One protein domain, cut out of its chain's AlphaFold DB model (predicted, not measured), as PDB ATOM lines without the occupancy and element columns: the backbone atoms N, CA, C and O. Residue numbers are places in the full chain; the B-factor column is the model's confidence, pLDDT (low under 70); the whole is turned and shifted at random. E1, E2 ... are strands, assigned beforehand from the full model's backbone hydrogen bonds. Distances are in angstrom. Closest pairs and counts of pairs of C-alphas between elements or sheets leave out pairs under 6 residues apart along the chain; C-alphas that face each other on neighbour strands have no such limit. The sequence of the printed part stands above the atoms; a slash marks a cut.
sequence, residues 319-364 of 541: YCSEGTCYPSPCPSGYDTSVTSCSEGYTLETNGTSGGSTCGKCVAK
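Overview. This is residues 319 to 364 of the 541 residues of an uncharacterized protein of Acetobacter sp. CAG:977 (UniProt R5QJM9). Two hairpins of strands stand end to end in a thin rod: a small one, E1 and E2, makes one end, and a long one, E3 and E4, makes most of the remaining length. Between them the link of residues 328 to 344 runs alongside the long hairpin to its far end, where E3 begins. The printed part has 46 residues, with no named helix and four named strands in the order E1, E2, E3, E4, in two antiparallel sheets of two strands; the class is all strand. The whole is loose, with a radius of gyration of the C-alphas of 12.6 A and spans of 44 by 15 by 11 A.

Along the chain. Find C-alpha 319 at (-41.417, 23.241, 23.115), where E1, residues 319 to 321, begins. E2 follows as residues 324 to 327. E3, residues 345 to 353, begins at (-38.791, -8.219, 24.090) and measures 22.4 A; it bends by 64 degrees at residue 350. E4, residues 356 to 363, measures 22.6 A and ends at C-alpha 363, (-43.057, -8.666, 25.382).

Arrangement. Look first at the hairpin E1 and E2, antiparallel at 138 degrees, where N 319 and O 326 are 2.8 A apart, within hydrogen-bond range. In the hairpin E3 and E4, antiparallel at 154 degrees, N 346 and O 362 are within range at 2.8 A, as are N 358 and O 351 at 3.0 A. The closest C-alphas of E2 and E3 are those of Pro 327 and Ser 353, 5.1 A apart. E1 is apart from E3 and E4, and E2 is apart from E4.

Size, cuts and confidence. The two C-alphas farthest apart, those of Gly 323 and Gly 344, are 43.6 A apart. The link from E2 to E3 is long, with 17 residues; the other two are tight. The printed part has no cut, and no printed residue of this model has a pLDDT under 70.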
ATOM      1  N   TYR A 319     -40.521  22.144  22.755       83.00
ATOM      2  CA  TYR A 319     -41.417  23.241  23.115       83.00
ATOM      3  C   TYR A 319     -40.606  24.352  23.779       83.00
ATOM      4  O   TYR A 319     -39.629  24.079  24.476       83.00
ATOM      5  N   CYS A 320     -41.000  25.608  23.582       79.69
ATOM      6  CA  CYS A 320     -40.370  26.710  24.295       79.69
ATOM      7  C   CYS A 320     -41.005  26.900  25.681       79.69
ATOM      8  O   CYS A 320     -42.222  26.802  25.840       79.69
ATOM      9  N   SER A 321     -40.171  27.192  26.678       81.69
ATOM     10  CA  SER A 321     -40.562  27.659  28.009       81.69
ATOM     11  C   SER A 321     -39.510  28.656  28.492       81.69
ATOM     12  O   SER A 321     -38.322  28.438  28.276       81.69
ATOM     13  N   GLU A 322     -39.913  29.763  29.121       78.69
ATOM     14  CA  GLU A 322     -38.988  30.806  29.619       78.69
ATOM     15  C   GLU A 322     -37.958  31.302  28.566       78.69
ATOM     16  O   GLU A 322     -36.838  31.687  28.898       78.69
ATOM     17  N   GLY A 323     -38.315  31.274  27.274       79.12
ATOM     18  CA  GLY A 323     -37.437  31.660  26.157       79.12
ATOM     19  C   GLY A 323     -36.362  30.633  25.780       79.12
ATOM     20  O   GLY A 323     -35.461  30.941  25.002       79.12
ATOM     21  N   THR A 324     -36.439  29.415  26.318       80.44
ATOM     22  CA  THR A 324     -35.530  28.298  26.023       80.44
ATOM     23  C   THR A 324     -36.309  27.128  25.421       80.44
ATOM     24  O   THR A 324     -37.399  26.799  25.883       80.44
ATOM     25  N   CYS A 325     -35.751  26.480  24.397       84.25
ATOM     26  CA  CYS A 325     -36.311  25.251  23.834       84.25
ATOM     27  C   CYS A 325     -35.981  24.045  24.723       84.25
ATOM     28  O   CYS A 325     -34.834  23.849  25.128       84.25
ATOM     29  N   TYR A 326     -36.996  23.234  25.013       83.81
ATOM     30  CA  TYR A 326     -36.899  22.002  25.787       83.81
ATOM     31  C   TYR A 326     -37.429  20.822  24.962       83.81
ATOM     32  O   TYR A 326     -38.496  20.943  24.360       83.81
ATOM     33  N   PRO A 327     -36.760  19.655  24.980       82.88
ATOM     34  CA  PRO A 327     -37.293  18.424  24.403       82.88
ATOM     35  C   PRO A 327     -38.708  18.118  24.909       82.88
ATOM     36  O   PRO A 327     -38.937  18.009  26.117       82.88
ATOM     37  N   SER A 328     -39.658  17.943  23.988       84.94
ATOM     38  CA  SER A 328     -41.015  17.505  24.324       84.94
ATOM     39  C   SER A 328     -40.949  16.124  24.977       84.94
ATOM     40  O   SER A 328     -40.283  15.242  24.433       84.94
ATOM     41  N   PRO A 329     -41.589  15.887  26.135       84.94
ATOM     42  CA  PRO A 329     -41.476  14.607  26.825       84.94
ATOM     43  C   PRO A 329     -42.065  13.469  25.980       84.94
ATOM     44  O   PRO A 329     -43.114  13.622  25.354       84.94
ATOM     45  N   CYS A 330     -41.403  12.308  25.994       86.62
ATOM     46  CA  CYS A 330     -41.872  11.129  25.271       86.62
ATOM     47  C   CYS A 330     -43.308  10.722  25.671       86.62
ATOM     48  O   CYS A 330     -43.697  10.885  26.833       86.62
ATOM     49  N   PRO A 331     -44.097  10.132  24.747       88.56
ATOM     50  CA  PRO A 331     -45.426   9.612  25.059       88.56
ATOM     51  C   PRO A 331     -45.409   8.627  26.234       88.56
ATOM     52  O   PRO A 331     -44.466   7.859  26.397       88.56
ATOM     53  N   SER A 332     -46.474   8.614  27.041       87.56
ATOM     54  CA  SER A 332     -46.507   7.870  28.311       87.56
ATOM     55  C   SER A 332     -46.087   6.396  28.171       87.56
ATOM     56  O   SER A 332     -46.713   5.603  27.458       87.56
ATOM     57  N   GLY A 333     -45.008   6.031  28.871       84.69
ATOM     58  CA  GLY A 333     -44.404   4.698  28.834       84.69
ATOM     59  C   GLY A 333     -43.385   4.463  27.711       84.69
ATOM     60  O   GLY A 333     -43.016   3.307  27.514       84.69
ATOM     61  N   TYR A 334     -42.955   5.509  27.000       89.38
ATOM     62  CA  TYR A 334     -41.794   5.531  26.103       89.38
ATOM     63  C   TYR A 334     -40.707   6.460  26.670       89.38
ATOM     64  O   TYR A 334     -41.019   7.397  27.404       89.38
ATOM     65  N   ASP A 335     -39.444   6.220  26.318       89.00
ATOM     66  CA  ASP A 335     -38.274   6.956  26.821       89.00
ATOM     67  C   ASP A 335     -37.148   6.962  25.761       89.00
ATOM     68  O   ASP A 335     -37.006   5.998  25.004       89.00
ATOM     69  N   THR A 336     -36.351   8.032  25.662       88.38
ATOM     70  CA  THR A 336     -35.266   8.150  24.659       88.38
ATOM     71  C   THR A 336     -34.056   7.261  24.953       88.38
ATOM     72  O   THR A 336     -33.293   6.935  24.043       88.38
ATOM     73  N   SER A 337     -33.873   6.820  26.200       90.62
ATOM     74  CA  SER A 337     -32.806   5.888  26.587       90.62
ATOM     75  C   SER A 337     -33.050   4.455  26.093       90.62
ATOM     76  O   SER A 337     -32.098   3.682  25.925       90.62
ATOM     77  N   VAL A 338     -34.307   4.097  25.800       89.12
ATOM     78  CA  VAL A 338     -34.726   2.748  25.385       89.12
ATOM     79  C   VAL A 338     -34.452   2.548  23.891       89.12
ATOM     80  O   VAL A 338     -35.337   2.517  23.044       89.12
ATOM     81  N   THR A 339     -33.169   2.410  23.567       89.62
ATOM     82  CA  THR A 339     -32.645   2.239  22.198       89.62
ATOM     83  C   THR A 339     -32.553   0.776  21.750       89.62
ATOM     84  O   THR A 339     -32.345   0.491  20.571       89.62
ATOM     85  N   SER A 340     -32.689  -0.174  22.678       90.81
ATOM     86  CA  SER A 340     -32.682  -1.618  22.419       90.81
ATOM     87  C   SER A 340     -33.376  -2.375  23.558       90.81
ATOM     88  O   SER A 340     -33.638  -1.804  24.614       90.81
ATOM     89  N   CYS A 341     -33.689  -3.657  23.341       90.69
ATOM     90  CA  CYS A 341     -34.413  -4.495  24.296       90.69
ATOM     91  C   CYS A 341     -33.770  -5.879  24.437       90.69
ATOM     92  O   CYS A 341     -33.226  -6.418  23.471       90.69
ATOM     93  N   SER A 342     -33.890  -6.467  25.630       89.44
ATOM     94  CA  SER A 342     -33.442  -7.828  25.949       89.44
ATOM     95  C   SER A 342     -34.119  -8.906  25.092       89.44
ATOM     96  O   SER A 342     -35.170  -8.690  24.477       89.44
ATOM     97  N   GLU A 343     -33.554 -10.117  25.092       84.56
ATOM     98  CA  GLU A 343     -34.257 -11.287  24.555       84.56
ATOM     99  C   GLU A 343     -35.630 -11.456  25.230       84.56
ATOM    100  O   GLU A 343     -35.810 -11.123  26.396       84.56
ATOM    101  N   GLY A 344     -36.627 -11.905  24.464       85.12
ATOM    102  CA  GLY A 344     -38.030 -11.922  24.900       85.12
ATOM    103  C   GLY A 344     -38.812 -10.626  24.672       85.12
ATOM    104  O   GLY A 344     -40.042 -10.666  24.706       85.12
ATOM    105  N   TYR A 345     -38.149  -9.515  24.336       91.44
ATOM    106  CA  TYR A 345     -38.791  -8.219  24.090       91.44
ATOM    107  C   TYR A 345     -38.568  -7.697  22.660       91.44
ATOM    108  O   TYR A 345     -37.565  -8.010  22.014       91.44
ATOM    109  N   THR A 346     -39.509  -6.898  22.160       91.50
ATOM    110  CA  THR A 346     -39.420  -6.100  20.926       91.50
ATOM    111  C   THR A 346     -39.383  -4.622  21.299       91.50
ATOM    112  O   THR A 346     -40.063  -4.215  22.238       91.50
ATOM    113  N   LEU A 347     -38.614  -3.827  20.552       91.69
ATOM    114  CA  LEU A 347     -38.645  -2.372  20.645       91.69
ATOM    115  C   LEU A 347     -39.814  -1.821  19.812       91.69
ATOM    116  O   LEU A 347     -39.810  -1.949  18.588       91.69
ATOM    117  N   GLU A 348     -40.790  -1.210  20.474       93.06
ATOM    118  CA  GLU A 348     -41.734  -0.268  19.868       93.06
ATOM    119  C   GLU A 348     -41.146   1.147  19.936       93.06
ATOM    120  O   GLU A 348     -40.434   1.487  20.883       93.06
ATOM    121  N   THR A 349     -41.459   1.990  18.953       92.62
ATOM    122  CA  THR A 349     -41.082   3.409  18.938       92.62
ATOM    123  C   THR A 349     -42.295   4.279  18.632       92.62
ATOM    124  O   THR A 349     -43.156   3.897  17.838       92.62
ATOM    125  N   ASN A 350     -42.389   5.443  19.278       87.50
ATOM    126  CA  ASN A 350     -43.513   6.361  19.097       87.50
ATOM    127  C   ASN A 350     -43.097   7.808  19.392       87.50
ATOM    128  O   ASN A 350     -42.950   8.188  20.552       87.50
ATOM    129  N   GLY A 351     -42.926   8.606  18.337       85.44
ATOM    130  CA  GLY A 351     -42.454   9.987  18.426       85.44
ATOM    131  C   GLY A 351     -40.945  10.124  18.662       85.44
ATOM    132  O   GLY A 351     -40.197   9.142  18.746       85.44
ATOM    133  N   THR A 352     -40.505  11.373  18.755       82.31
ATOM    134  CA  THR A 352     -39.140  11.769  19.110       82.31
ATOM    135  C   THR A 352     -39.181  12.825  20.218       82.31
ATOM    136  O   THR A 352     -40.248  13.342  20.552       82.31
ATOM    137  N   SER A 353     -38.032  13.078  20.835       83.75
ATOM    138  CA  SER A 353     -37.822  14.064  21.891       83.75
ATOM    139  C   SER A 353     -36.374  14.544  21.804       83.75
ATOM    140  O   SER A 353     -35.452  13.734  21.956       83.75
ATOM    141  N   GLY A 354     -36.155  15.830  21.507       79.12
ATOM    142  CA  GLY A 354     -34.811  16.406  21.355       79.12
ATOM    143  C   GLY A 354     -33.962  15.667  20.313       79.12
ATOM    144  O   GLY A 354     -32.847  15.227  20.610       79.12
ATOM    145  N   GLY A 355     -34.535  15.404  19.135       79.94
ATOM    146  CA  GLY A 355     -33.904  14.650  18.046       79.94
ATOM    147  C   GLY A 355     -33.718  13.145  18.299       79.94
ATOM    148  O   GLY A 355     -33.226  12.433  17.421       79.94
ATOM    149  N   SER A 356     -34.106  12.628  19.470       84.88
ATOM    150  CA  SER A 356     -33.936  11.219  19.856       84.88
ATOM    151  C   SER A 356     -35.254  10.451  19.776       84.88
ATOM    152  O   SER A 356     -36.292  10.927  20.222       84.88
ATOM    153  N   THR A 357     -35.247   9.237  19.216       89.69
ATOM    154  CA  THR A 357     -36.469   8.419  19.097       89.69
ATOM    155  C   THR A 357     -36.937   7.896  20.455       89.69
ATOM    156  O   THR A 357     -36.173   7.254  21.169       89.69
ATOM    157  N   CYS A 358     -38.211   8.114  20.781       91.75
ATOM    158  CA  CYS A 358     -38.835   7.594  21.995       91.75
ATOM    159  C   CYS A 358     -39.139   6.095  21.836       91.75
ATOM    160  O   CYS A 358     -39.926   5.707  20.966       91.75
ATOM    161  N   GLY A 359     -38.522   5.252  22.667       93.81
ATOM    162  CA  GLY A 359     -38.598   3.792  22.589       93.81
ATOM    163  C   GLY A 359     -39.276   3.131  23.793       93.81
ATOM    164  O   GLY A 359     -39.367   3.707  24.875       93.81
ATOM    165  N   LYS A 360     -39.767   1.904  23.601       94.75
ATOM    166  CA  LYS A 360     -40.408   1.079  24.633       94.75
ATOM    167  C   LYS A 360     -40.198  -0.407  24.363       94.75
ATOM    168  O   LYS A 360     -40.423  -0.875  23.253       94.75
ATOM    169  N   CYS A 361     -39.850  -1.179  25.390       92.81
ATOM    170  CA  CYS A 361     -39.781  -2.635  25.280       92.81
ATOM    171  C   CYS A 361     -41.132  -3.287  25.602       92.81
ATOM    172  O   CYS A 361     -41.652  -3.136  26.708       92.81
ATOM    173  N   VAL A 362     -41.675  -4.059  24.660       91.44
ATOM    174  CA  VAL A 362     -42.884  -4.883  24.842       91.44
ATOM    175  C   VAL A 362     -42.553  -6.365  24.719       91.44
ATOM    176  O   VAL A 362     -41.646  -6.746  23.981       91.44
ATOM    177  N   ALA A 363     -43.269  -7.222  25.446       90.44
ATOM    178  CA  ALA A 363     -43.057  -8.666  25.382       90.44
ATOM    179  C   ALA A 363     -43.393  -9.211  23.981       90.44
ATOM    180  O   ALA A 363     -44.470  -8.953  23.441       90.44
ATOM    181  N   LYS A 364     -42.488 -10.005  23.400       90.31
ATOM    182  CA  LYS A 364     -42.760 -10.775  22.179       90.31
ATOM    183  C   LYS A 364     -43.859 -11.798  22.453       90.31
ATOM    184  O   LYS A 364     -43.851 -12.443  23.497       90.31
TER     185      LYS A 364